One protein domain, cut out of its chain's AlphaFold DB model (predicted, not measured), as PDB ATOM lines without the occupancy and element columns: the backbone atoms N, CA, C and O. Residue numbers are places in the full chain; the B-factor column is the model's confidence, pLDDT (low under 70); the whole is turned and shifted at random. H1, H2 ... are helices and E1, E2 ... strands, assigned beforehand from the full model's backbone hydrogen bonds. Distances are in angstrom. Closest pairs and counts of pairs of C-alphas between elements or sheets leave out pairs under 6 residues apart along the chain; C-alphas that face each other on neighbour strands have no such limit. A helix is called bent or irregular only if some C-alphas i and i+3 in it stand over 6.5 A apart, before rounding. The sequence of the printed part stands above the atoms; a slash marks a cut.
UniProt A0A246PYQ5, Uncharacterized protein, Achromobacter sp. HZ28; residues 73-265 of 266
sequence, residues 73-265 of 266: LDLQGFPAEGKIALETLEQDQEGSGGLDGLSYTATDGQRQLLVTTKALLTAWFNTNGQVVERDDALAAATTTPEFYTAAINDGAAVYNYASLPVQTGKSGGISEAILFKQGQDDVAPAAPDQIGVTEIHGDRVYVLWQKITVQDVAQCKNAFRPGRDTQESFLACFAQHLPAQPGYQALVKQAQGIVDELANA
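This is residues 73 to 265 of the 266 residues of an uncharacterized protein of Achromobacter sp. HZ28 (UniProt A0A246PYQ5). A twisted sheet of six strands curls round the short helix H3 on one face, with H1 and H2 over that face too, while the long helix H6 crosses slantwise over the opposite face. H5 packs on edge strand E3, and H4 packs on H5 as a helical hairpin at one end of the domain. The 193 printed residues include six named helices and six named strands, in the order E1 E2 H1 H2 H3 E3 E4 E5 E6 H4 H5 H6. The sheet's order is E1 E2 E6 E5 E4 E3, antiparallel throughout, and the class is mixed. The whole is compact, with a radius of gyration of the C-alphas of 16.6 A and spans of 45 by 37 by 35 A.

From C-alpha 73 at (-10.665, 15.383, -28.427), residues 73 to 101 hold no named element. E1 is residues 102 to 105, E2 111 to 117, H1 118 to 127, H2 135 to 141 and H3 145 to 152. E3 is 157 to 163; E4, 174 to 183, is 27.0 A long and bends by 58 degrees at residue 179. E5 is 194 to 201, 23.1 A, and E6 204 to 211, 23.5 A. H4 is 218 to 223; H5, 231 to 244, 20.9 A, is irregular, with C-alphas 240 and 243 7.2 A apart. H6, 248 to 264, 24.8 A, ends at C-alpha 264, (-5.788, 14.738, -38.040).

Within hydrogen-bond range are N 104 and O 113 in hairpin E1 and E2, 2.8 A, and N 114 and O 207 between E2 and E6, 2.9 A. E3 E4 E5 E6 form a meander, successive antiparallel neighbours, and three hairpins: N 159 and O 181, N 178 and O 196, and N 197 and O 208 are each 2.8 A apart. There are three layers, H1 H2 H3 on one face and H5 H6 on the other. The closest C-alphas of H3 and E3 are Thr 149 and Val 158, 5.2 A; of H2 and E4, Ala 139 and Ile 174, 6.2 A; of H1 and E6, Lys 118 and Arg 204, 6.2 A; of H6 and E5, Glu 199 and Val 259, 6.3 A; of H5 and E3, Ala 162 and Ala 239, 5.1 A. H1 stands up from the sheet at 57 degrees. H4 touches residues 234 to 238 of H5 at a shallow tilt of 30 degrees, opposite ways, closest at C-alphas 220 and 237, 5.8 A. Every O i to N i+4 pair is within range in H1, H2, H3 and H4, 8 of 10 in H5 and 12 of 13 in H6.

The C-alphas farthest apart, Ala 80 and Arg 228, are 48.8 A apart. The printed part has no cut, no link is long, and no printed residue is under 70 in pLDDT.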
ATOM      1  N   LEU A  73     -11.890  15.182 -27.662       97.69
ATOM      2  CA  LEU A  73     -10.665  15.383 -28.427       97.69
ATOM      3  C   LEU A  73      -9.964  14.040 -28.635       97.69
ATOM      4  O   LEU A  73      -9.589  13.385 -27.663       97.69
ATOM      5  N   ASP A  74      -9.737  13.665 -29.888       96.88
ATOM      6  CA  ASP A  74      -8.767  12.626 -30.236       96.88
ATOM      7  C   ASP A  74      -7.497  13.283 -30.781       96.88
ATOM      8  O   ASP A  74      -7.404  13.627 -31.960       96.88
ATOM      9  N   LEU A  75      -6.536  13.527 -29.886       97.06
ATOM     10  CA  LEU A  75      -5.235  14.090 -30.224       97.06
ATOM     11  C   LEU A  75      -4.150  13.504 -29.325       97.06
ATOM     12  O   LEU A  75      -4.258  13.500 -28.095       97.06
ATOM     13  N   GLN A  76      -3.079  13.011 -29.940       95.12
ATOM     14  CA  GLN A  76      -2.029  12.314 -29.211       95.12
ATOM     15  C   GLN A  76      -1.357  13.224 -28.170       95.12
ATOM     16  O   GLN A  76      -0.846  14.304 -28.465       95.12
ATOM     17  N   GLY A  77      -1.298  12.733 -26.932       96.06
ATOM     18  CA  GLY A  77      -0.674  13.453 -25.823       96.06
ATOM     19  C   GLY A  77      -1.570  14.510 -25.178       96.06
ATOM     20  O   GLY A  77      -1.078  15.245 -24.329       96.06
ATOM     21  N   PHE A  78      -2.857  14.576 -25.526       98.25
ATOM     22  CA  PHE A  78      -3.854  15.400 -24.842       98.25
ATOM     23  C   PHE A  78      -4.931  14.531 -24.175       98.25
ATOM     24  O   PHE A  78      -5.191  13.410 -24.621       98.25
ATOM     25  N   PRO A  79      -5.561  15.008 -23.085       97.31
ATOM     26  CA  PRO A  79      -6.732  14.348 -22.525       97.31
ATOM     27  C   PRO A  79      -7.932  14.470 -23.474       97.31
ATOM     28  O   PRO A  79      -8.071  15.459 -24.190       97.31
ATOM     29  N   ALA A  80      -8.837  13.488 -23.435       96.31
ATOM     30  CA  ALA A  80     -10.032  13.494 -24.280       96.31
ATOM     31  C   ALA A  80     -11.041  14.593 -23.897       96.31
ATOM     32  O   ALA A  80     -11.776  15.096 -24.747       96.31
ATOM     33  N   GLU A  81     -11.078  14.972 -22.617       94.88
ATOM     34  CA  GLU A  81     -11.949  16.023 -22.096       94.88
ATOM     35  C   GLU A  81     -11.135  17.258 -21.710       94.88
ATOM     36  O   GLU A  81     -10.164  17.165 -20.957       94.88
ATOM     37  N   GLY A  82     -11.559  18.416 -22.217       96.38
ATOM     38  CA  GLY A  82     -11.008  19.718 -21.854       96.38
ATOM     39  C   GLY A  82     -11.822  20.387 -20.751       96.38
ATOM     40  O   GLY A  82     -12.893  19.904 -20.359       96.38
ATOM     41  N   LYS A  83     -11.316  21.515 -20.262       97.69
ATOM     42  CA  LYS A  83     -12.017  22.408 -19.331       97.69
ATOM     43  C   LYS A  83     -12.482  23.660 -20.052       97.69
ATOM     44  O   LYS A  83     -11.907  23.990 -21.080       97.69
ATOM     45  N   ILE A  84     -13.495  24.352 -19.551       97.62
ATOM     46  CA  ILE A  84     -13.871  25.656 -20.115       97.62
ATOM     47  C   ILE A  84     -12.666  26.611 -20.110       97.62
ATOM     48  O   ILE A  84     -11.883  26.618 -19.165       97.62
ATOM     49  N   ALA A  85     -12.493  27.362 -21.201       96.81
ATOM     50  CA  ALA A  85     -11.366  28.280 -21.384       96.81
ATOM     51  C   ALA A  85     -11.499  29.610 -20.620       96.81
ATOM     52  O   ALA A  85     -10.512  30.315 -20.428       96.81
ATOM     53  N   LEU A  86     -12.719  29.967 -20.216       95.31
ATOM     54  CA  LEU A  86     -12.998  31.170 -19.435       95.31
ATOM     55  C   LEU A  86     -12.749  30.905 -17.953       95.31
ATOM     56  O   LEU A  86     -13.194  29.879 -17.436       95.31
ATOM     57  N   GLU A  87     -12.100  31.850 -17.277       93.25
ATOM     58  CA  GLU A  87     -11.850  31.763 -15.831       93.25
ATOM     59  C   GLU A  87     -12.976  32.393 -15.011       93.25
ATOM     60  O   GLU A  87     -13.226  31.968 -13.883       93.25
ATOM     61  N   THR A  88     -13.675  33.367 -15.601       93.56
ATOM     62  CA  THR A  88     -14.825  34.052 -15.008       93.56
ATOM     63  C   THR A  88     -15.794  34.562 -16.078       93.56
ATOM     64  O   THR A  88     -15.421  34.815 -17.231       93.56
ATOM     65  N   LEU A  89     -17.071  34.675 -15.714       93.69
ATOM     66  CA  LEU A  89     -18.128  35.319 -16.496       93.69
ATOM     67  C   LEU A  89     -18.387  36.762 -16.058       93.69
ATOM     68  O   LEU A  89     -19.188  37.430 -16.715       93.69
ATOM     69  N   GLU A  90     -17.744  37.221 -14.983       90.62
ATOM     70  CA  GLU A  90     -17.801  38.608 -14.527       90.62
ATOM     71  C   GLU A  90     -17.130  39.520 -15.550       90.62
ATOM     72  O   GLU A  90     -15.981  39.318 -15.947       90.62
ATOM     73  N   GLN A  91     -17.868  40.521 -16.019       87.25
ATOM     74  CA  GLN A  91     -17.371  41.456 -17.014       87.25
ATOM     75  C   GLN A  91     -16.234  42.298 -16.441       87.25
ATOM     76  O   GLN A  91     -16.196  42.627 -15.255       87.25
ATOM     77  N   ASP A  92     -15.297  42.648 -17.319       84.69
ATOM     78  CA  ASP A  92     -14.126  43.472 -17.015       84.69
ATOM     79  C   ASP A  92     -13.146  42.865 -15.986       84.69
ATOM     80  O   ASP A  92     -12.172  43.522 -15.612       84.69
ATOM     81  N   GLN A  93     -13.347  41.611 -15.558       87.44
ATOM     82  CA  GLN A  93     -12.376  40.859 -14.757       87.44
ATOM     83  C   GLN A  93     -11.339  40.154 -15.640       87.44
ATOM     84  O   GLN A  93     -11.613  39.775 -16.785       87.44
ATOM     85  N   GLU A  94     -10.135  39.959 -15.097       85.06
ATOM     86  CA  GLU A  94      -9.102  39.135 -15.732       85.06
ATOM     87  C   GLU A  94      -9.628  37.708 -15.951       85.06
ATOM     88  O   GLU A  94     -10.312  37.148 -15.097       85.06
ATOM     89  N   GLY A  95      -9.373  37.147 -17.136       84.81
ATOM     90  CA  GLY A  95      -9.888  35.832 -17.528       84.81
ATOM     91  C   GLY A  95     -11.328  35.831 -18.068       84.81
ATOM     92  O   GLY A  95     -11.809  34.775 -18.499       84.81
ATOM     93  N   SER A  96     -11.998  36.990 -18.111       87.62
ATOM     94  CA  SER A  96     -13.263  37.195 -18.834       87.62
ATOM     95  C   SER A  96     -13.034  37.528 -20.317       87.62
ATOM     96  O   SER A  96     -11.937  37.872 -20.746       87.62
ATOM     97  N   GLY A  97     -14.078  37.422 -21.146       85.62
ATOM     98  CA  GLY A  97     -14.050  37.929 -22.531       85.62
ATOM     99  C   GLY A  97     -13.201  37.142 -23.545       85.62
ATOM    100  O   GLY A  97     -13.256  37.453 -24.739       85.62
ATOM    101  N   GLY A  98     -12.477  36.105 -23.112       92.88
ATOM    102  CA  GLY A  98     -11.750  35.179 -23.983       92.88
ATOM    103  C   GLY A  98     -12.644  34.380 -24.942       92.88
ATOM    104  O   GLY A  98     -13.876  34.508 -24.961       92.88
ATOM    105  N   LEU A  99     -12.020  33.532 -25.763       95.06
ATOM    106  CA  LEU A  99     -12.748  32.653 -26.679       95.06
ATOM    107  C   LEU A  99     -13.556  31.595 -25.920       95.06
ATOM    108  O   LEU A  99     -13.029  30.848 -25.099       95.06
ATOM    109  N   ASP A 100     -14.833  31.463 -26.275       96.88
ATOM    110  CA  ASP A 100     -15.654  30.345 -25.817       96.88
ATOM    111  C   ASP A 100     -15.119  29.034 -26.396       96.88
ATOM    112  O   ASP A 100     -15.120  28.838 -27.613       96.88
ATOM    113  N   GLY A 101     -14.676  28.118 -25.541       97.94
ATOM    114  CA  GLY A 101     -14.066  26.869 -25.976       97.94
ATOM    115  C   GLY A 101     -13.629  25.981 -24.820       97.94
ATOM    116  O   GLY A 101     -13.863  26.285 -23.646       97.94
ATOM    117  N   LEU A 102     -13.006  24.863 -25.177       98.62
ATOM    118  CA  LEU A 102     -12.377  23.944 -24.240       98.62
ATOM    119  C   LEU A 102     -10.857  24.071 -24.325       98.62
ATOM    120  O   LEU A 102     -10.281  23.888 -25.397       98.62
ATOM    121  N   SER A 103     -10.223  24.334 -23.190       98.06
ATOM    122  CA  SER A 103      -8.779  24.341 -23.005       98.06
ATOM    123  C   SER A 103      -8.275  22.969 -22.561       98.06
ATOM    124  O   SER A 103      -8.877  22.281 -21.729       98.06
ATOM    125  N   TYR A 104      -7.133  22.588 -23.118       98.44
ATOM    126  CA  TYR A 104      -6.446  21.332 -22.888       98.44
ATOM    127  C   TYR A 104      -4.964  21.608 -22.663       98.44
ATOM    128  O   TYR A 104      -4.320  22.323 -23.430       98.44
ATOM    129  N   THR A 105      -4.403  20.950 -21.659       98.06
ATOM    130  CA  THR A 105      -2.958  20.885 -21.450       98.06
ATOM    131  C   THR A 105      -2.482  19.499 -21.857       98.06
ATOM    132  O   THR A 105      -3.064  18.494 -21.436       98.06
ATOM    133  N   ALA A 106      -1.434  19.429 -22.675       97.50
ATOM    134  CA  ALA A 106      -0.815  18.158 -23.025       97.50
ATOM    135  C   ALA A 106      -0.283  17.451 -21.773       97.50
ATOM    136  O   ALA A 106       0.082  18.080 -20.779       97.50
ATOM    137  N   THR A 107      -0.189  16.125 -21.818       95.88
ATOM    138  CA  THR A 107       0.245  15.298 -20.682       95.88
ATOM    139  C   THR A 107       1.674  15.593 -20.218       95.88
ATOM    140  O   THR A 107       2.022  15.285 -19.084       95.88
ATOM    141  N   ASP A 108       2.506  16.177 -21.086       93.12
ATOM    142  CA  ASP A 108       3.865  16.637 -20.769       93.12
ATOM    143  C   ASP A 108       3.918  18.079 -20.215       93.12
ATOM    144  O   ASP A 108       4.986  18.566 -19.830       93.12
ATOM    145  N   GLY A 109       2.778  18.775 -20.182       94.25
ATOM    146  CA  GLY A 109       2.642  20.166 -19.758       94.25
ATOM    147  C   GLY A 109       3.259  21.199 -20.706       94.25
ATOM    148  O   GLY A 109       3.247  22.383 -20.383       94.25
ATOM    149  N   GLN A 110       3.813  20.789 -21.852       93.12
ATOM    150  CA  GLN A 110       4.580  21.676 -22.741       93.12
ATOM    151  C   GLN A 110       3.729  22.337 -23.823       93.12
ATOM    152  O   GLN A 110       4.131  23.356 -24.390       93.12
ATOM    153  N   ARG A 111       2.573  21.745 -24.127       97.62
ATOM    154  CA  ARG A 111       1.661  22.208 -25.173       97.62
ATOM    155  C   ARG A 111       0.306  22.531 -24.568       97.62
ATOM    156  O   ARG A 111      -0.208  21.778 -23.741       97.62
ATOM    157  N   GLN A 112      -0.254  23.646 -25.002       98.44
ATOM    158  CA  GLN A 112      -1.597  24.082 -24.658       98.44
ATOM    159  C   GLN A 112      -2.429  24.113 -25.933       98.44
ATOM    160  O   GLN A 112      -1.908  24.390 -27.014       98.44
ATOM    161  N   LEU A 113      -3.706  23.795 -25.809       98.62
ATOM    162  CA  LEU A 113      -4.638  23.748 -26.921       98.62
ATOM    163  C   LEU A 113      -5.973  24.323 -26.469       98.62
ATOM    164  O   LEU A 113      -6.538  23.858 -25.485       98.62
ATOM    165  N   LEU A 114      -6.508  25.259 -27.238       98.62
ATOM    166  CA  LEU A 114      -7.908  25.647 -27.178       98.62
ATOM    167  C   LEU A 114      -8.642  25.046 -28.376       98.62
ATOM    168  O   LEU A 114      -8.186  25.150 -29.515       98.62
ATOM    169  N   VAL A 115      -9.792  24.428 -28.125       98.56
ATOM    170  CA  VAL A 115     -10.712  23.981 -29.170       98.56
ATOM    171  C   VAL A 115     -12.025  24.737 -29.046       98.56
ATOM    172  O   VAL A 115     -12.650  24.752 -27.989       98.56
ATOM    173  N   THR A 116     -12.476  25.315 -30.152       98.19
ATOM    174  CA  THR A 116     -13.790  25.949 -30.286       98.19
ATOM    175  C   THR A 116     -14.472  25.498 -31.583       98.19
ATOM    176  O   THR A 116     -13.995  24.590 -32.270       98.19
ATOM    177  N   THR A 117     -15.611  26.099 -31.916       96.56
ATOM    178  CA  THR A 117     -16.294  25.901 -33.197       96.56
ATOM    179  C   THR A 117     -16.261  27.170 -34.039       96.56
ATOM    180  O   THR A 117     -16.143  28.278 -33.510       96.56
ATOM    181  N   LYS A 118     -16.424  27.042 -35.360       94.06
ATOM    182  CA  LYS A 118     -16.522  28.197 -36.268       94.06
ATOM    183  C   LYS A 118     -17.635  29.152 -35.849       94.06
ATOM    184  O   LYS A 118     -17.457  30.367 -35.906       94.06
ATOM    185  N   ALA A 119     -18.771  28.613 -35.404       93.69
ATOM    186  CA  ALA A 119     -19.907  29.411 -34.959       93.69
ATOM    187  C   ALA A 119     -19.595  30.234 -33.696       93.69
ATOM    188  O   ALA A 119     -19.944  31.413 -33.644       93.69
ATOM    189  N   LEU A 120     -18.922  29.640 -32.703       95.88
ATOM    190  CA  LEU A 120     -18.510  30.350 -31.488       95.88
ATOM    191  C   LEU A 120     -17.430  31.392 -31.784       95.88
ATOM    192  O   LEU A 120     -17.551  32.534 -31.349       95.88
ATOM    193  N   LEU A 121     -16.432  31.035 -32.593       95.19
ATOM    194  CA  LEU A 121     -15.378  31.954 -33.014       95.19
ATOM    195  C   LEU A 121     -15.943  33.167 -33.769       95.19
ATOM    196  O   LEU A 121     -15.599  34.309 -33.475       95.19
ATOM    197  N   THR A 122     -16.873  32.932 -34.695       92.50
ATOM    198  CA  THR A 122     -17.559  34.003 -35.433       92.50
ATOM    199  C   THR A 122     -18.352  34.912 -34.491       92.50
ATOM    200  O   THR A 122     -18.304  36.135 -34.613       92.50
ATOM    201  N   ALA A 123     -19.070  34.335 -33.523       92.62
ATOM    202  CA  ALA A 123     -19.813  35.110 -32.532       92.62
ATOM    203  C   ALA A 123     -18.892  35.964 -31.647       92.62
ATOM    204  O   ALA A 123     -19.236  37.109 -31.334       92.62
ATOM    205  N   TRP A 124     -17.722  35.438 -31.281       93.94
ATOM    206  CA  TRP A 124     -16.722  36.180 -30.526       93.94
ATOM    207  C   TRP A 124     -16.168  37.364 -31.328       93.94
ATOM    208  O   TRP A 124     -16.201  38.488 -30.828       93.94
ATOM    209  N   PHE A 125     -15.762  37.163 -32.587       92.69
ATOM    210  CA  PHE A 125     -15.290  38.262 -33.441       92.69
ATOM    211  C   PHE A 125     -16.345  39.365 -33.594       92.69
ATOM    212  O   PHE A 125     -16.050  40.543 -33.386       92.69
ATOM    213  N   ASN A 126     -17.600  38.984 -33.856       89.00
ATOM    214  CA  ASN A 126     -18.704  39.934 -34.002       89.00
ATOM    215  C   ASN A 126     -18.972  40.732 -32.713       89.00
ATOM    216  O   ASN A 126     -19.328  41.908 -32.780       89.00
ATOM    217  N   THR A 127     -18.792  40.112 -31.543       87.81
ATOM    218  CA  THR A 127     -18.919  40.788 -30.239       87.81
ATOM    219  C   THR A 127     -17.780  41.783 -30.008       87.81
ATOM    220  O   THR A 127     -18.001  42.838 -29.423       87.81
ATOM    221  N   ASN A 128     -16.592  41.496 -30.542       85.50
ATOM    222  CA  ASN A 128     -15.391  42.322 -30.412       85.50
ATOM    223  C   ASN A 128     -15.192  43.300 -31.586       85.50
ATOM    224  O   ASN A 128     -14.090  43.779 -31.836       85.50
ATOM    225  N   GLY A 129     -16.266  43.620 -32.316       79.19
ATOM    226  CA  GLY A 129     -16.261  44.660 -33.349       79.19
ATOM    227  C   GLY A 129     -15.639  44.255 -34.687       79.19
ATOM    228  O   GLY A 129     -15.571  45.086 -35.594       79.19
ATOM    229  N   GLN A 130     -15.241  42.991 -34.854       79.81
ATOM    230  CA  GLN A 130     -14.750  42.454 -36.118       79.81
ATOM    231  C   GLN A 130     -15.844  41.621 -36.789       79.81
ATOM    232  O   GLN A 130     -16.089  40.475 -36.432       79.81
ATOM    233  N   VAL A 131     -16.518  42.201 -37.782       77.12
ATOM    234  CA  VAL A 131     -17.569  41.491 -38.523       77.12
ATOM    235  C   VAL A 131     -16.935  40.449 -39.448       77.12
ATOM    236  O   VAL A 131     -16.284  40.801 -40.433       77.12
ATOM    237  N   VAL A 132     -17.140  39.167 -39.138       77.19
ATOM    238  CA  VAL A 132     -16.642  38.029 -39.928       77.19
ATOM    239  C   VAL A 132     -17.836  37.265 -40.498       77.19
ATOM    240  O   VAL A 132     -18.483  36.490 -39.804       77.19
ATOM    241  N   GLU A 133     -18.154  37.492 -41.773       71.81
ATOM    242  CA  GLU A 133     -19.293  36.836 -42.449       71.81
ATOM    243  C   GLU A 133     -18.874  35.719 -43.418       71.81
ATOM    244  O   GLU A 133     -19.726  35.005 -43.947       71.81
ATOM    245  N   ARG A 134     -17.570  35.569 -43.688       74.06
ATOM    246  CA  ARG A 134     -17.027  34.640 -44.692       74.06
ATOM    247  C   ARG A 134     -15.743  33.963 -44.211       74.06
ATOM    248  O   ARG A 134     -14.993  34.546 -43.432       74.06
ATOM    249  N   ASP A 135     -15.459  32.776 -44.746       71.75
ATOM    250  CA  ASP A 135     -14.276  31.975 -44.389       71.75
ATOM    251  C   ASP A 135     -12.940  32.689 -44.689       71.75
ATOM    252  O   ASP A 135     -11.978  32.537 -43.942       71.75
ATOM    253  N   ASP A 136     -12.868  33.513 -45.740       73.25
ATOM    254  CA  ASP A 136     -11.665  34.296 -46.062       73.25
ATOM    255  C   ASP A 136     -11.386  35.388 -45.017       73.25
ATOM    256  O   ASP A 136     -10.238  35.611 -44.630       73.25
ATOM    257  N   ALA A 137     -12.442  36.031 -44.516       80.75
ATOM    258  CA  ALA A 137     -12.339  36.973 -43.408       80.75
ATOM    259  C   ALA A 137     -11.947  36.267 -42.102       80.75
ATOM    260  O   ALA A 137     -11.225  36.851 -41.296       80.75
ATOM    261  N   LEU A 138     -12.373  35.011 -41.917       82.75
ATOM    262  CA  LEU A 138     -12.020  34.212 -40.747       82.75
ATOM    263  C   LEU A 138     -10.522  33.885 -40.718       82.75
ATOM    264  O   LEU A 138      -9.896  34.080 -39.683       82.75
ATOM    265  N   ALA A 139      -9.939  33.476 -41.850       81.56
ATOM    266  CA  ALA A 139      -8.504  33.194 -41.939       81.56
ATOM    267  C   ALA A 139      -7.650  34.408 -41.548       81.56
ATOM    268  O   ALA A 139      -6.780  34.318 -40.682       81.56
ATOM    269  N   ALA A 140      -7.961  35.576 -42.118       83.69
ATOM    270  CA  ALA A 140      -7.271  36.817 -41.780       83.69
ATOM    271  C   ALA A 140      -7.409  37.164 -40.287       83.69
ATOM    272  O   ALA A 140      -6.427  37.532 -39.640       83.69
ATOM    273  N   ALA A 141      -8.612  37.005 -39.728       87.44
ATOM    274  CA  ALA A 141      -8.904  37.295 -38.329       87.44
ATOM    275  C   ALA A 141      -8.122  36.406 -37.348       87.44
ATOM    276  O   ALA A 141      -7.725  36.864 -36.282       87.44
ATOM    277  N   THR A 142      -7.838  35.156 -37.718       89.94
ATOM    278  CA  THR A 142      -7.107  34.215 -36.856       89.94
ATOM    279  C   THR A 142      -5.590  34.400 -36.843       89.94
ATOM    280  O   THR A 142      -4.886  33.640 -36.189       89.94
ATOM    281  N   THR A 143      -5.060  35.410 -37.537       85.94
ATOM    282  CA  THR A 143      -3.618  35.730 -37.517       85.94
ATOM    283  C   THR A 143      -3.267  36.908 -36.612       85.94
ATOM    284  O   THR A 143      -2.090  37.259 -36.483       85.94
ATOM    285  N   THR A 144      -4.267  37.550 -36.000       90.44
ATOM    286  CA  THR A 144      -4.047  38.803 -35.281       90.44
ATOM    287  C   THR A 144      -3.579  38.569 -33.840       90.44
ATOM    288  O   THR A 144      -3.955  37.575 -33.210       90.44
ATOM    289  N   PRO A 145      -2.762  39.480 -33.282       91.62
ATOM    290  CA  PRO A 145      -2.384  39.451 -31.870       91.62
ATOM    291  C   PRO A 145      -3.579  39.389 -30.910       91.62
ATOM    292  O   PRO A 145      -3.533  38.677 -29.905       91.62
ATOM    293  N   GLU A 146      -4.666  40.096 -31.222       92.12
ATOM    294  CA  GLU A 146      -5.875  40.163 -30.395       92.12
ATOM    295  C   GLU A 146      -6.568  38.802 -30.319       92.12
ATOM    296  O   GLU A 146      -6.984  38.378 -29.241       92.12
ATOM    297  N   PHE A 147      -6.631  38.082 -31.443       95.25
ATOM    298  CA  PHE A 147      -7.182  36.734 -31.484       95.25
ATOM    299  C   PHE A 147      -6.385  35.767 -30.599       95.25
ATOM    300  O   PHE A 147      -6.974  35.076 -29.770       95.25
ATOM    301  N   TYR A 148      -5.052  35.737 -30.719       96.12
ATOM    302  CA  TYR A 148      -4.236  34.844 -29.886       96.12
ATOM    303  C   TYR A 148      -4.240  35.252 -28.409       96.12
ATOM    304  O   TYR A 148      -4.254  34.377 -27.551       96.12
ATOM    305  N   THR A 149      -4.292  36.551 -28.096       95.44
ATOM    306  CA  THR A 149      -4.441  37.030 -26.708       95.44
ATOM    307  C   THR A 149      -5.729  36.492 -26.085       95.44
ATOM    308  O   THR A 149      -5.702  35.939 -24.989       95.44
ATOM    309  N   ALA A 150      -6.845  36.563 -26.813       94.25
ATOM    310  CA  ALA A 150      -8.134  36.060 -26.345       94.25
ATOM    311  C   ALA A 150      -8.255  34.528 -26.350       94.25
ATOM    312  O   ALA A 150      -9.036  33.973 -25.578       94.25
ATOM    313  N   ALA A 151      -7.517  33.838 -27.222       95.75
ATOM    314  CA  ALA A 151      -7.455  32.379 -27.241       95.75
ATOM    315  C   ALA A 151      -6.650  31.816 -26.063       95.75
ATOM    316  O   ALA A 151      -6.989  30.755 -25.547       95.75
ATOM    317  N   ILE A 152      -5.581  32.507 -25.658       95.25
ATOM    318  CA  ILE A 152      -4.727  32.079 -24.545       95.25
ATOM    319  C   ILE A 152      -5.332  32.502 -23.201       95.25
ATOM    320  O   ILE A 152      -5.368  31.685 -22.287       95.25
ATOM    321  N   ASN A 153      -5.853  33.732 -23.116       92.44
ATOM    322  CA  ASN A 153      -6.636  34.254 -21.990       92.44
ATOM    323  C   ASN A 153      -5.958  34.123 -20.608       92.44
ATOM    324  O   ASN A 153      -6.610  33.770 -19.634       92.44
ATOM    325  N   ASP A 154      -4.653  34.401 -20.516       90.81
ATOM    326  CA  ASP A 154      -3.848  34.244 -19.288       90.81
ATOM    327  C   ASP A 154      -3.340  35.574 -18.698       90.81
ATOM    328  O   ASP A 154      -2.342  35.607 -17.974       90.81
ATOM    329  N   GLY A 155      -3.978  36.687 -19.070       89.00
ATOM    330  CA  GLY A 155      -3.613  38.023 -18.592       89.00
ATOM    331  C   GLY A 155      -2.405  38.663 -19.288       89.00
ATOM    332  O   GLY A 155      -2.008  39.769 -18.915       89.00
ATOM    333  N   ALA A 156      -1.811  38.024 -20.304       93.69
ATOM    334  CA  ALA A 156      -0.708  38.592 -21.081       93.69
ATOM    335  C   ALA A 156      -1.084  38.840 -22.550       93.69
ATOM    336  O   ALA A 156      -1.687  37.996 -23.214       93.69
ATOM    337  N   ALA A 157      -0.653  39.983 -23.093       95.69
ATOM    338  CA  ALA A 157      -0.829  40.295 -24.505       95.69
ATOM    339  C   ALA A 157       0.119  39.458 -25.367       95.69
ATOM    340  O   ALA A 157       1.278  39.229 -25.011       95.69
ATOM    341  N   VAL A 158      -0.362  39.032 -26.531       97.19
ATOM    342  CA  VAL A 158       0.457  38.390 -27.558       97.19
ATOM    343  C   VAL A 158       1.113  39.453 -28.427       97.19
ATOM    344  O   VAL A 158       0.448  40.312 -28.991       97.19
ATOM    345  N   TYR A 159       2.423  39.344 -28.611       97.44
ATOM    346  CA  TYR A 159       3.189  40.150 -29.555       97.44
ATOM    347  C   TYR A 159       3.647  39.269 -30.709       97.44
ATOM    348  O   TYR A 159       4.495  38.390 -30.531       97.44
ATOM    349  N   ASN A 160       3.067  39.482 -31.891       96.12
ATOM    350  CA  ASN A 160       3.386  38.707 -33.088       96.12
ATOM    351  C   ASN A 160       4.707  39.192 -33.712       96.12
ATOM    352  O   ASN A 160       4.833  40.350 -34.107       96.12
ATOM    353  N   TYR A 161       5.686  38.293 -33.814       97.06
ATOM    354  CA  TYR A 161       6.984  38.553 -34.439       97.06
ATOM    355  C   TYR A 161       6.988  38.213 -35.925       97.06
ATOM    356  O   TYR A 161       7.728  38.838 -36.681       97.06
ATOM    357  N   ALA A 162       6.233  37.198 -36.348       96.12
ATOM    358  CA  ALA A 162       6.114  36.804 -37.747       96.12
ATOM    359  C   ALA A 162       5.005  35.767 -37.937       96.12
ATOM    360  O   ALA A 162       4.888  34.831 -37.148       96.12
ATOM    361  N   SER A 163       4.309  35.839 -39.071       96.12
ATOM    362  CA  SER A 163       3.584  34.686 -39.607       96.12
ATOM    363  C   SER A 163       4.568  33.703 -40.253       96.12
ATOM    364  O   SER A 163       5.492  34.102 -40.971       96.12
ATOM    365  N   LEU A 164       4.383  32.410 -40.002       96.88
ATOM    366  CA  LEU A 164       5.193  31.335 -40.567       96.88
ATOM    367  C   LEU A 164       4.445  30.701 -41.750       96.88
ATOM    368  O   LEU A 164       3.282  30.336 -41.599       96.88
ATOM    369  N   PRO A 165       5.082  30.545 -42.925       97.00
ATOM    370  CA  PRO A 165       4.416  29.993 -44.099       97.00
ATOM    371  C   PRO A 165       4.137  28.497 -43.918       97.00
ATOM    372  O   PRO A 165       5.048  27.679 -44.030       97.00
ATOM    373  N   VAL A 166       2.875  28.143 -43.686       97.31
ATOM    374  CA  VAL A 166       2.394  26.757 -43.610       97.31
ATOM    375  C   VAL A 166       1.450  26.444 -44.770       97.31
ATOM    376  O   VAL A 166       0.857  27.330 -45.381       97.31
ATOM    377  N   GLN A 167       1.357  25.167 -45.115       96.19
ATOM    378  CA  GLN A 167       0.357  24.632 -46.032       96.19
ATOM    379  C   GLN A 167      -0.889  24.236 -45.249       96.19
ATOM    380  O   GLN A 167      -0.781  23.796 -44.107       96.19
ATOM    381  N   THR A 168      -2.050  24.325 -45.897       93.88
ATOM    382  CA  THR A 168      -3.315  23.894 -45.299       93.88
ATOM    383  C   THR A 168      -3.274  22.409 -44.933       93.88
ATOM    384  O   THR A 168      -2.994  21.586 -45.810       93.88
ATOM    385  N   GLY A 169      -3.598  22.061 -43.688       89.88
ATOM    386  CA  GLY A 169      -3.568  20.685 -43.188       89.88
ATOM    387  C   GLY A 169      -4.665  19.797 -43.783       89.88
ATOM    388  O   GLY A 169      -4.426  18.637 -44.130       89.88
ATOM    389  N   LYS A 170      -5.864  20.353 -43.993       89.69
ATOM    390  CA  LYS A 170      -6.957  19.711 -44.743       89.69
ATOM    391  C   LYS A 170      -7.413  20.538 -45.939       89.69
ATOM    392  O   LYS A 170      -7.415  21.765 -45.925       89.69
ATOM    393  N   SER A 171      -7.864  19.845 -46.985       86.69
ATOM    394  CA  SER A 171      -8.460  20.492 -48.158       86.69
ATOM    395  C   SER A 171      -9.705  21.289 -47.757       86.69
ATOM    396  O   SER A 171     -10.607  20.747 -47.121       86.69
ATOM    397  N   GLY A 172      -9.739  22.576 -48.117       84.06
ATOM    398  CA  GLY A 172     -10.810  23.497 -47.722       84.06
ATOM    399  C   GLY A 172     -10.755  23.945 -46.255       84.06
ATOM    400  O   GLY A 172     -11.709  24.564 -45.787       84.06
ATOM    401  N   GLY A 173      -9.679  23.613 -45.535       90.50
ATOM    402  CA  GLY A 173      -9.383  24.142 -44.208       90.50
ATOM    403  C   GLY A 173      -8.584  25.444 -44.255       90.50
ATOM    404  O   GLY A 173      -8.196  25.918 -45.326       90.50
ATOM    405  N   ILE A 174      -8.338  26.004 -43.074       93.00
ATOM    406  CA  ILE A 174      -7.475  27.168 -42.856       93.00
ATOM    407  C   ILE A 174      -6.375  26.736 -41.894       93.00
ATOM    408  O   ILE A 174      -6.682  26.145 -40.859       93.00
ATOM    409  N   SER A 175      -5.129  27.062 -42.224       96.19
ATOM    410  CA  SER A 175      -3.974  26.799 -41.370       96.19
ATOM    411  C   SER A 175      -3.134  28.056 -41.283       96.19
ATOM    412  O   SER A 175      -2.631  28.537 -42.295       96.19
ATOM    413  N   GLU A 176      -2.973  28.568 -40.072       96.19
ATOM    414  CA  GLU A 176      -2.190  29.761 -39.786       96.19
ATOM    415  C   GLU A 176      -1.178  29.450 -38.694       96.19
ATOM    416  O   GLU A 176      -1.447  28.666 -37.783       96.19
ATOM    417  N   ALA A 177      -0.001  30.058 -38.779       97.31
ATOM    418  CA  ALA A 177       1.036  29.884 -37.779       97.31
ATOM    419  C   ALA A 177       1.728  31.209 -37.488       97.31
ATOM    420  O   ALA A 177       2.121  31.927 -38.411       97.31
ATOM    421  N   ILE A 178       1.934  31.503 -36.208       97.62
ATOM    422  CA  ILE A 178       2.652  32.689 -35.755       97.62
ATOM    423  C   ILE A 178       3.813  32.321 -34.837       97.62
ATOM    424  O   ILE A 178       3.788  31.342 -34.089       97.62
ATOM    425  N   LEU A 179       4.838  33.157 -34.887       98.06
ATOM    426  CA  LEU A 179       5.934  33.199 -33.942       98.06
ATOM    427  C   LEU A 179       5.692  34.379 -33.007       98.06
ATOM    428  O   LEU A 179       5.549  35.505 -33.482       98.06
ATOM    429  N   PHE A 180       5.648  34.152 -31.699       97.81
ATOM    430  CA  PHE A 180       5.224  35.199 -30.777       97.81
ATOM    431  C   PHE A 180       5.898  35.135 -29.411       97.81
ATOM    432  O   PHE A 180       6.657  34.216 -29.083       97.81
ATOM    433  N   LYS A 181       5.623  36.175 -28.626       97.62
ATOM    434  CA  LYS A 181       5.932  36.248 -27.203       97.62
ATOM    435  C   LYS A 181       4.759  36.869 -26.462       97.62
ATOM    436  O   LYS A 181       4.171  37.820 -26.966       97.62
ATOM    437  N   GLN A 182       4.468  36.367 -25.270       96.94
ATOM    438  CA  GLN A 182       3.528  37.003 -24.352       96.94
ATOM    439  C   GLN A 182       4.229  37.986 -23.408       96.94
ATOM    440  O   GLN A 182       5.363  37.736 -22.979       96.94
ATOM    441  N   GLY A 183       3.549  39.077 -23.061       96.12
ATOM    442  CA  GLY A 183       3.993  40.027 -22.043       96.12
ATOM    443  C   GLY A 183       2.848  40.895 -21.521       96.12
ATOM    444  O   GLY A 183       1.924  41.212 -22.264       96.12
ATOM    445  N   GLN A 184       2.911  41.265 -20.241       93.19
ATOM    446  CA  GLN A 184       2.036  42.299 -19.661       93.19
ATOM    447  C   GLN A 184       2.516  43.712 -20.030       93.19
ATOM    448  O   GLN A 184       1.712  44.624 -20.183       93.19
ATOM    449  N   ASP A 185       3.826  43.849 -20.235       91.75
ATOM    450  CA  ASP A 185       4.495  45.042 -20.746       91.75
ATOM    451  C   ASP A 185       5.116  44.756 -22.125       91.75
ATOM    452  O   ASP A 185       4.993  43.650 -22.670       91.75
ATOM    453  N   ASP A 186       5.836  45.742 -22.662       92.12
ATOM    454  CA  ASP A 186       6.634  45.591 -23.874       92.12
ATOM    455  C   ASP A 186       7.638  44.433 -23.757       92.12
ATOM    456  O   ASP A 186       8.422  44.320 -22.810       92.12
ATOM    457  N   VAL A 187       7.660  43.584 -24.781       94.81
ATOM    458  CA  VAL A 187       8.571  42.442 -24.899       94.81
ATOM    459  C   VAL A 187       9.856  42.777 -25.649       94.81
ATOM    460  O   VAL A 187      10.814  42.005 -25.599       94.81
ATOM    461  N   ALA A 188       9.904  43.898 -26.368       94.44
ATOM    462  CA  ALA A 188      11.112  44.324 -27.061       94.44
ATOM    463  C   ALA A 188      12.221  44.708 -26.053       94.44
ATOM    464  O   ALA A 188      11.942  45.375 -25.057       94.44
ATOM    465  N   PRO A 189      13.500  44.356 -26.297       95.38
ATOM    466  CA  PRO A 189      14.055  43.665 -27.463       95.38
ATOM    467  C   PRO A 189      14.357  42.174 -27.194       95.38
ATOM    468  O   PRO A 189      15.471  41.705 -27.449       95.38
ATOM    469  N   ALA A 190      13.423  41.425 -26.601       95.19
ATOM    470  CA  ALA A 190      13.585  39.986 -26.398       95.19
ATOM    471  C   ALA A 190      13.304  39.196 -27.687       95.19
ATOM    472  O   ALA A 190      12.557  39.632 -28.551       95.19
ATOM    473  N   ALA A 191      13.886  38.004 -27.817       95.94
ATOM    474  CA  ALA A 191      13.491  37.063 -28.864       95.94
ATOM    475  C   ALA A 191      12.120  36.433 -28.533       95.94
ATOM    476  O   ALA A 191      11.806  36.279 -27.344       95.94
ATOM    477  N   PRO A 192      11.328  36.021 -29.542       97.38
ATOM    478  CA  PRO A 192      10.116  35.253 -29.306       97.38
ATOM    479  C   PRO A 192      10.454  33.880 -28.729       97.38
ATOM    480  O   PRO A 192      11.538  33.341 -28.950       97.38
ATOM    481  N   ASP A 193       9.524  33.309 -27.974       97.50
ATOM    482  CA  ASP A 193       9.726  32.027 -27.295       97.50
ATOM    483  C   ASP A 193       8.535  31.079 -27.438       97.50
ATOM    484  O   ASP A 193       8.498  30.040 -26.780       97.50
ATOM    485  N   GLN A 194       7.570  31.412 -28.296       97.94
ATOM    486  CA  GLN A 194       6.380  30.610 -28.539       97.94
ATOM    487  C   GLN A 194       6.069  30.512 -30.026       97.94
ATOM    488  O   GLN A 194       6.295  31.441 -30.802       97.94
ATOM    489  N   ILE A 195       5.519  29.363 -30.397       98.25
ATOM    490  CA  ILE A 195       4.873  29.143 -31.686       98.25
ATOM    491  C   ILE A 195       3.399  28.866 -31.433       98.25
ATOM    492  O   ILE A 195       3.059  28.131 -30.501       98.25
ATOM    493  N   GLY A 196       2.542  29.487 -32.232       98.00
ATOM    494  CA  GLY A 196       1.094  29.329 -32.192       98.00
ATOM    495  C   GLY A 196       0.617  28.858 -33.550       98.00
ATOM    496  O   GLY A 196       1.125  29.327 -34.566       98.00
ATOM    497  N   VAL A 197      -0.317  27.918 -33.572       98.25
ATOM    498  CA  VAL A 197      -0.907  27.380 -34.794       98.25
ATOM    499  C   VAL A 197      -2.411  27.340 -34.640       98.25
ATOM    500  O   VAL A 197      -2.927  26.828 -33.647       98.25
ATOM    501  N   THR A 198      -3.098  27.860 -35.647       98.00
ATOM    502  CA  THR A 198      -4.543  27.759 -35.782       98.00
ATOM    503  C   THR A 198      -4.870  26.849 -36.950       98.00
ATOM    504  O   THR A 198      -4.466  27.128 -38.074       98.00
ATOM    505  N   GLU A 199      -5.607  25.775 -36.681       97.19
ATOM    506  CA  GLU A 199      -6.141  24.869 -37.699       97.19
ATOM    507  C   GLU A 199      -7.665  24.913 -37.653       97.19
ATOM    508  O   GLU A 199      -8.276  24.790 -36.589       97.19
ATOM    509  N   ILE A 200      -8.291  25.070 -38.815       95.38
ATOM    510  CA  ILE A 200      -9.742  25.071 -38.959       95.38
ATOM    511  C   ILE A 200     -10.131  24.047 -40.015       95.38
ATOM    512  O   ILE A 200      -9.865  24.232 -41.204       95.38
ATOM    513  N   HIS A 201     -10.870  23.017 -39.606       93.25
ATOM    514  CA  HIS A 201     -11.452  22.038 -40.521       93.25
ATOM    515  C   HIS A 201     -12.809  21.542 -40.032       93.25
ATOM    516  O   HIS A 201     -13.041  21.301 -38.849       93.25
ATOM    517  N   GLY A 202     -13.733  21.364 -40.979       91.25
ATOM    518  CA  GLY A 202     -15.131  21.105 -40.641       91.25
ATOM    519  C   GLY A 202     -15.713  22.276 -39.847       91.25
ATOM    520  O   GLY A 202     -15.640  23.417 -40.306       91.25
ATOM    521  N   ASP A 203     -16.278  21.982 -38.677       92.38
ATOM    522  CA  ASP A 203     -16.796  22.986 -37.738       92.38
ATOM    523  C   ASP A 203     -15.816  23.309 -36.597       92.38
ATOM    524  O   ASP A 203     -16.036  24.267 -35.865       92.38
ATOM    525  N   ARG A 204     -14.729  22.542 -36.436       95.62
ATOM    526  CA  ARG A 204     -13.791  22.704 -35.316       95.62
ATOM    527  C   ARG A 204     -12.691  23.701 -35.658       95.62
ATOM    528  O   ARG A 204     -12.203  23.759 -36.788       95.62
ATOM    529  N   VAL A 205     -12.307  24.467 -34.645       97.06
ATOM    530  CA  VAL A 205     -11.170  25.383 -34.667       97.06
ATOM    531  C   VAL A 205     -10.244  24.985 -33.531       97.06
ATOM    532  O   VAL A 205     -10.681  24.879 -32.384       97.06
ATOM    533  N   TYR A 206      -8.980  24.764 -33.853       98.25
ATOM    534  CA  TYR A 206      -7.934  24.370 -32.923       98.25
ATOM    535  C   TYR A 206      -6.912  25.495 -32.859       98.25
ATOM    536  O   TYR A 206      -6.459  25.963 -33.900       98.25
ATOM    537  N   VAL A 207      -6.533  25.911 -31.656       98.50
ATOM    538  CA  VAL A 207      -5.466  26.883 -31.418       98.50
ATOM    539  C   VAL A 207      -4.463  26.232 -30.483       98.50
ATOM    540  O   VAL A 207      -4.712  26.130 -29.286       98.50
ATOM    541  N   LEU A 208      -3.356  25.738 -31.031       98.62
ATOM    542  CA  LEU A 208      -2.282  25.121 -30.258       98.62
ATOM    543  C   LEU A 208      -1.140  26.112 -30.100       98.62
ATOM    544  O   LEU A 208      -0.702  26.716 -31.077       98.62
ATOM    545  N   TRP A 209      -0.600  26.227 -28.894       98.31
ATOM    546  CA  TRP A 209       0.642  26.953 -28.670       98.31
ATOM    547  C   TRP A 209       1.584  26.188 -27.750       98.31
ATOM    548  O   TRP A 209       1.184  25.387 -26.903       98.31
ATOM    549  N   GLN A 210       2.878  26.427 -27.942       97.81
ATOM    550  CA  GLN A 210       3.924  25.810 -27.138       97.81
ATOM    551  C   GLN A 210       5.168  26.688 -27.061       97.81
ATOM    552  O   GLN A 210       5.453  27.478 -27.966       97.81
ATOM    553  N   LYS A 211       5.944  26.505 -25.989       96.94
ATOM    554  CA  LYS A 211       7.258  27.134 -25.852       96.94
ATOM    555  C   LYS A 211       8.252  26.522 -26.841       96.94
ATOM    556  O   LYS A 211       8.264  25.312 -27.076       96.94
ATOM    557  N   ILE A 212       9.104  27.367 -27.404       96.88
ATOM    558  CA  ILE A 212      10.203  27.003 -28.298       96.88
ATOM    559  C   ILE A 212      11.425  27.875 -28.010       96.88
ATOM    560  O   ILE A 212      11.340  28.916 -27.364       96.88
ATOM    561  N   THR A 213      12.589  27.457 -28.498       95.31
ATOM    562  CA  THR A 213      13.795  28.287 -28.462       95.31
ATOM    563  C   THR A 213      14.035  28.891 -29.834       95.31
ATOM    564  O   THR A 213      14.227  28.164 -30.809       95.31
ATOM    565  N   VAL A 214      14.066  30.218 -29.898       94.88
ATOM    566  CA  VAL A 214      14.348  30.975 -31.119       94.88
ATOM    567  C   VAL A 214      15.624  31.768 -30.905       94.88
ATOM    568  O   VAL A 214      15.814  32.398 -29.863       94.88
ATOM    569  N   GLN A 215      16.520  31.724 -31.887       91.69
ATOM    570  CA  GLN A 215      17.700  32.576 -31.857       91.69
ATOM    571  C   GLN A 215      17.302  34.030 -32.091       91.69
ATOM    572  O   GLN A 215      16.457  34.341 -32.926       91.69
ATOM    573  N   ASP A 216      17.947  34.914 -31.346       92.88
ATOM    574  CA  ASP A 216      17.755  36.345 -31.492       92.88
ATOM    575  C   ASP A 216      18.250  36.836 -32.861       92.88
ATOM    576  O   ASP A 216      19.249  36.341 -33.393       92.88
ATOM    577  N   VAL A 217      17.608  37.869 -33.399       95.50
ATOM    578  CA  VAL A 217      18.083  38.548 -34.605       95.50
ATOM    579  C   VAL A 217      19.039  39.651 -34.161       95.50
ATOM    580  O   VAL A 217      18.643  40.797 -33.932       95.50
ATOM    581  N   ALA A 218      20.326  39.305 -34.049       95.06
ATOM    582  CA  ALA A 218      21.354  40.160 -33.443       95.06
ATOM    583  C   ALA A 218      21.360  41.603 -33.975       95.06
ATOM    584  O   ALA A 218      21.522  42.548 -33.211       95.06
ATOM    585  N   GLN A 219      21.153  41.794 -35.278       94.50
ATOM    586  CA  GLN A 219      21.092  43.127 -35.880       94.50
ATOM    587  C   GLN A 219      19.910  43.979 -35.379       94.50
ATOM    588  O   GLN A 219      20.101  45.170 -35.150       94.50
ATOM    589  N   CYS A 220      18.729  43.396 -35.153       96.31
ATOM    590  CA  CYS A 220      17.560  44.118 -34.641       96.31
ATOM    591  C   CYS A 220      17.751  44.469 -33.169       96.31
ATOM    592  O   CYS A 220      17.578  45.619 -32.768       96.31
ATOM    593  N   LYS A 221      18.235  43.507 -32.379       95.44
ATOM    594  CA  LYS A 221      18.562  43.723 -30.970       95.44
ATOM    595  C   LYS A 221      19.637  44.783 -30.755       95.44
ATOM    596  O   LYS A 221      19.481  45.657 -29.913       95.44
ATOM    597  N   ASN A 222      20.716  44.735 -31.533       95.50
ATOM    598  CA  ASN A 222      21.816  45.694 -31.419       95.50
ATOM    599  C   ASN A 222      21.435  47.091 -31.931       95.50
ATOM    600  O   ASN A 222      22.065  48.077 -31.533       95.50
ATOM    601  N   ALA A 223      20.437  47.194 -32.812       94.12
ATOM    602  CA  ALA A 223      19.914  48.464 -33.302       94.12
ATOM    603  C   ALA A 223      18.925  49.114 -32.322       94.12
ATOM    604  O   ALA A 223      18.915  50.339 -32.239       94.12
ATOM    605  N   PHE A 224      18.179  48.321 -31.547       96.31
ATOM    606  CA  PHE A 224      17.148  48.816 -30.636       96.31
ATOM    607  C   PHE A 224      17.703  49.737 -29.537       96.31
ATOM    608  O   PHE A 224      18.742  49.473 -28.918       96.31
ATOM    609  N   ARG A 225      17.013  50.846 -29.286       95.81
ATOM    610  CA  ARG A 225      17.324  51.859 -28.274       95.81
ATOM    611  C   ARG A 225      16.083  52.090 -27.404       95.81
ATOM    612  O   ARG A 225      15.156  52.769 -27.853       95.81
ATOM    613  N   PRO A 226      16.073  51.588 -26.154       90.81
ATOM    614  CA  PRO A 226      14.973  51.825 -25.222       90.81
ATOM    615  C   PRO A 226      14.668  53.319 -25.058       90.81
ATOM    616  O   PRO A 226      15.587  54.134 -24.936       90.81
ATOM    617  N   GLY A 227      13.384  53.681 -25.081       89.44
ATOM    618  CA  GLY A 227      12.914  55.070 -24.991       89.44
ATOM    619  C   GLY A 227      13.044  55.890 -26.283       89.44
ATOM    620  O   GLY A 227      12.676  57.063 -26.292       89.44
ATOM    621  N   ARG A 228      13.563  55.297 -27.367       94.31
ATOM    622  CA  ARG A 228      13.627  55.913 -28.701       94.31
ATOM    623  C   ARG A 228      12.893  55.086 -29.747       94.31
ATOM    624  O   ARG A 228      12.141  55.651 -30.533       94.31
ATOM    625  N   ASP A 229      13.167  53.789 -29.774       95.38
ATOM    626  CA  ASP A 229      12.536  52.852 -30.694       95.38
ATOM    627  C   ASP A 229      11.279  52.267 -30.051       95.38
ATOM    628  O   ASP A 229      11.199  52.150 -28.826       95.38
ATOM    629  N   THR A 230      10.298  51.920 -30.880       95.12
ATOM    630  CA  THR A 230       9.038  51.342 -30.415       95.12
ATOM    631  C   THR A 230       9.076  49.826 -30.521       95.12
ATOM    632  O   THR A 230       9.877  49.244 -31.260       95.12
ATOM    633  N   GLN A 231       8.182  49.167 -29.795       94.06
ATOM    634  CA  GLN A 231       7.987  47.733 -29.926       94.06
ATOM    635  C   GLN A 231       7.663  47.329 -31.368       94.06
ATOM    636  O   GLN A 231       8.259  46.390 -31.889       94.06
ATOM    637  N   GLU A 232       6.798  48.075 -32.053       95.00
ATOM    638  CA  GLU A 232       6.403  47.785 -33.433       95.00
ATOM    639  C   GLU A 232       7.599  47.846 -34.388       95.00
ATOM    640  O   GLU A 232       7.712  47.002 -35.278       95.00
ATOM    641  N   SER A 233       8.525  48.797 -34.201       96.00
ATOM    642  CA  SER A 233       9.719  48.882 -35.050       96.00
ATOM    643  C   SER A 233      10.680  47.712 -34.816       96.00
ATOM    644  O   SER A 233      11.277  47.205 -35.772       96.00
ATOM    645  N   PHE A 234      10.791  47.228 -33.574       97.38
ATOM    646  CA  PHE A 234      11.556  46.025 -33.253       97.38
ATOM    647  C   PHE A 234      10.933  44.766 -33.872       97.38
ATOM    648  O   PHE A 234      11.643  44.011 -34.542       97.38
ATOM    649  N   LEU A 235       9.619  44.570 -33.712       96.81
ATOM    650  CA  LEU A 235       8.890  43.431 -34.282       96.81
ATOM    651  C   LEU A 235       8.984  43.419 -35.815       96.81
ATOM    652  O   LEU A 235       9.294  42.385 -36.402       96.81
ATOM    653  N   ALA A 236       8.828  44.577 -36.465       96.69
ATOM    654  CA  ALA A 236       8.976  44.705 -37.914       96.69
ATOM    655  C   ALA A 236      10.398  44.361 -38.394       96.69
ATOM    656  O   ALA A 236      10.559  43.646 -39.387       96.69
ATOM    657  N   CYS A 237      11.437  44.813 -37.677       97.62
ATOM    658  CA  CYS A 237      12.819  44.426 -37.976       97.62
ATOM    659  C   CYS A 237      13.003  42.910 -37.855       97.62
ATOM    660  O   CYS A 237      13.599  42.280 -38.734       97.62
ATOM    661  N   PHE A 238      12.486  42.314 -36.779       97.62
ATOM    662  CA  PHE A 238      12.607  40.880 -36.551       97.62
ATOM    663  C   PHE A 238      11.931  40.092 -37.677       97.62
ATOM    664  O   PHE A 238      12.579  39.239 -38.282       97.62
ATOM    665  N   ALA A 239      10.685  40.431 -38.026       96.88
ATOM    666  CA  ALA A 239       9.932  39.816 -39.120       96.88
ATOM    667  C   ALA A 239      10.696  39.864 -40.451       96.88
ATOM    668  O   ALA A 239      10.800  38.860 -41.157       96.88
ATOM    669  N   GLN A 240      11.280  41.021 -40.777       97.50
ATOM    670  CA  GLN A 240      12.025  41.230 -42.017       97.50
ATOM    671  C   GLN A 240      13.267  40.333 -42.120       97.50
ATOM    672  O   GLN A 240      13.618  39.875 -43.208       97.50
ATOM    673  N   HIS A 241      13.951  40.096 -41.002       97.56
ATOM    674  CA  HIS A 241      15.249  39.417 -40.985       97.56
ATOM    675  C   HIS A 241      15.192  37.958 -40.538       97.56
ATOM    676  O   HIS A 241      16.169  37.228 -40.740       97.56
ATOM    677  N   LEU A 242      14.062  37.517 -39.985       97.25
ATOM    678  CA  LEU A 242      13.828  36.142 -39.562       97.25
ATOM    679  C   LEU A 242      14.053  35.117 -40.694       97.25
ATOM    680  O   LEU A 242      14.770  34.148 -40.440       97.25
ATOM    681  N   PRO A 243      13.566  35.308 -41.941       97.38
ATOM    682  CA  PRO A 243      13.744  34.313 -43.004       97.38
ATOM    683  C   PRO A 243      15.204  34.009 -43.367       97.38
ATOM    684  O   PRO A 243      15.502  32.942 -43.901       97.38
ATOM    685  N   ALA A 244      16.118  34.938 -43.071       97.12
ATOM    686  CA  ALA A 244      17.550  34.787 -43.313       97.12
ATOM    687  C   ALA A 244      18.304  34.123 -42.144       97.12
ATOM    688  O   ALA A 244      19.500  33.854 -42.274       97.12
ATOM    689  N   GLN A 245      17.650  33.871 -41.003       96.44
ATOM    690  CA  GLN A 245      18.320  33.319 -39.826       96.44
ATOM    691  C   GLN A 245      18.583  31.809 -39.947       96.44
ATOM    692  O   GLN A 245      17.729  31.056 -40.438       96.44
ATOM    693  N   PRO A 246      19.723  31.321 -39.416       92.19
ATOM    694  CA  PRO A 246      19.957  29.896 -39.225       92.19
ATOM    695  C   PRO A 246      18.887  29.306 -38.295       92.19
ATOM    696  O   PRO A 246      18.835  29.620 -37.110       92.19
ATOM    697  N   GLY A 247      18.010  28.458 -38.832       93.62
ATOM    698  CA  GLY A 247      16.916  27.832 -38.076       93.62
ATOM    699  C   GLY A 247      15.514  28.207 -38.551       93.62
ATOM    700  O   GLY A 247      14.573  27.501 -38.201       93.62
ATOM    701  N   TYR A 248      15.356  29.213 -39.421       97.12
ATOM    702  CA  TYR A 248      14.038  29.593 -39.950       97.12
ATOM    703  C   TYR A 248      13.282  28.414 -40.583       97.12
ATOM    704  O   TYR A 248      12.127  28.162 -40.260       97.12
ATOM    705  N   GLN A 249      13.959  27.619 -41.416       97.69
ATOM    706  CA  GLN A 249      13.349  26.439 -42.042       97.69
ATOM    707  C   GLN A 249      12.930  25.367 -41.022       97.69
ATOM    708  O   GLN A 249      11.957  24.651 -41.246       97.69
ATOM    709  N   ALA A 250      13.633  25.258 -39.890       97.81
ATOM    710  CA  ALA A 250      13.241  24.350 -38.816       97.81
ATOM    711  C   ALA A 250      11.978  24.849 -38.097       97.81
ATOM    712  O   ALA A 250      11.107  24.035 -37.808       97.81
ATOM    713  N   LEU A 251      11.844  26.165 -37.890       97.69
ATOM    714  CA  LEU A 251      10.631  26.778 -37.335       97.69
ATOM    715  C   LEU A 251       9.422  26.546 -38.244       97.69
ATOM    716  O   LEU A 251       8.382  26.101 -37.772       97.69
ATOM    717  N   VAL A 252       9.575  26.775 -39.551       98.50
ATOM    718  CA  VAL A 252       8.513  26.517 -40.538       98.50
ATOM    719  C   VAL A 252       8.116  25.042 -40.544       98.50
ATOM    720  O   VAL A 252       6.935  24.714 -40.499       98.50
ATOM    721  N   LYS A 253       9.096  24.133 -40.529       98.56
ATOM    722  CA  LYS A 253       8.827  22.692 -40.457       98.56
ATOM    723  C   LYS A 253       8.123  22.297 -39.156       98.56
ATOM    724  O   LYS A 253       7.271  21.415 -39.177       98.56
ATOM    725  N   GLN A 254       8.479  22.922 -38.036       98.38
ATOM    726  CA  GLN A 254       7.824  22.686 -36.753       98.38
ATOM    727  C   GLN A 254       6.374  23.183 -36.765       98.38
ATOM    728  O   GLN A 254       5.496  22.445 -36.332       98.38
ATOM    729  N   ALA A 255       6.118  24.375 -37.317       98.44
ATOM    730  CA  ALA A 255       4.768  24.894 -37.531       98.44
ATOM    731  C   ALA A 255       3.927  23.922 -38.367       98.44
ATOM    732  O   ALA A 255       2.831  23.544 -37.964       98.44
ATOM    733  N   GLN A 256       4.479  23.460 -39.495       98.62
ATOM    734  CA  GLN A 256       3.799  22.508 -40.371       98.62
ATOM    735  C   GLN A 256       3.499  21.188 -39.659       98.62
ATOM    736  O   GLN A 256       2.412  20.652 -39.813       98.62
ATOM    737  N   GLY A 257       4.427  20.679 -38.843       98.38
ATOM    738  CA  GLY A 257       4.192  19.456 -38.073       98.38
ATOM    739  C   GLY A 257       3.008  19.574 -37.108       98.38
ATOM    740  O   GLY A 257       2.253  18.618 -36.961       98.38
ATOM    741  N   ILE A 258       2.817  20.748 -36.497       98.38
ATOM    742  CA  ILE A 258       1.651  21.023 -35.646       98.38
ATOM    743  C   ILE A 258       0.375  21.107 -36.493       98.38
ATOM    744  O   ILE A 258      -0.637  20.530 -36.108       98.38
ATOM    745  N   VAL A 259       0.415  21.777 -37.651       98.38
ATOM    746  CA  VAL A 259      -0.721  21.808 -38.594       98.38
ATOM    747  C   VAL A 259      -1.138  20.390 -38.980       98.38
ATOM    748  O   VAL A 259      -2.309  20.043 -38.869       98.38
ATOM    749  N   ASP A 260      -0.182  19.548 -39.371       97.88
ATOM    750  CA  ASP A 260      -0.441  18.169 -39.788       97.88
ATOM    751  C   ASP A 260      -1.023  17.327 -38.636       97.88
ATOM    752  O   ASP A 260      -1.892  16.482 -38.853       97.88
ATOM    753  N   GLU A 261      -0.575  17.555 -37.397       97.25
ATOM    754  CA  GLU A 261      -1.134  16.925 -36.197       97.25
ATOM    755  C   GLU A 261      -2.591  17.356 -35.966       97.25
ATOM    756  O   GLU A 261      -3.478  16.504 -35.872       97.25
ATOM    757  N   LEU A 262      -2.855  18.667 -35.925       97.62
ATOM    758  CA  LEU A 262      -4.191  19.214 -35.679       97.62
ATOM    759  C   LEU A 262      -5.174  18.838 -36.783       97.62
ATOM    760  O   LEU A 262      -6.309  18.474 -36.489       97.62
ATOM    761  N   ALA A 263      -4.732  18.829 -38.038       95.81
ATOM    762  CA  ALA A 263      -5.531  18.407 -39.179       95.81
ATOM    763  C   ALA A 263      -6.076  16.984 -39.012       95.81
ATOM    764  O   ALA A 263      -7.158  16.670 -39.508       95.81
ATOM    765  N   ASN A 264      -5.361  16.110 -38.302       93.94
ATOM    766  CA  ASN A 264      -5.788  14.738 -38.040       93.94
ATOM    767  C   ASN A 264      -6.602  14.576 -36.748       93.94
ATOM    768  O   ASN A 264      -7.172  13.502 -36.549       93.94
ATOM    769  N   ALA A 265      -6.715  15.621 -35.925       93.38
ATOM    770  CA  ALA A 265      -7.525  15.600 -34.714       93.38
ATOM    771  C   ALA A 265      -9.021  15.444 -35.037       93.38
ATOM    772  O   ALA A 265      -9.524  15.977 -36.041       93.38
TER     773      ALA A 265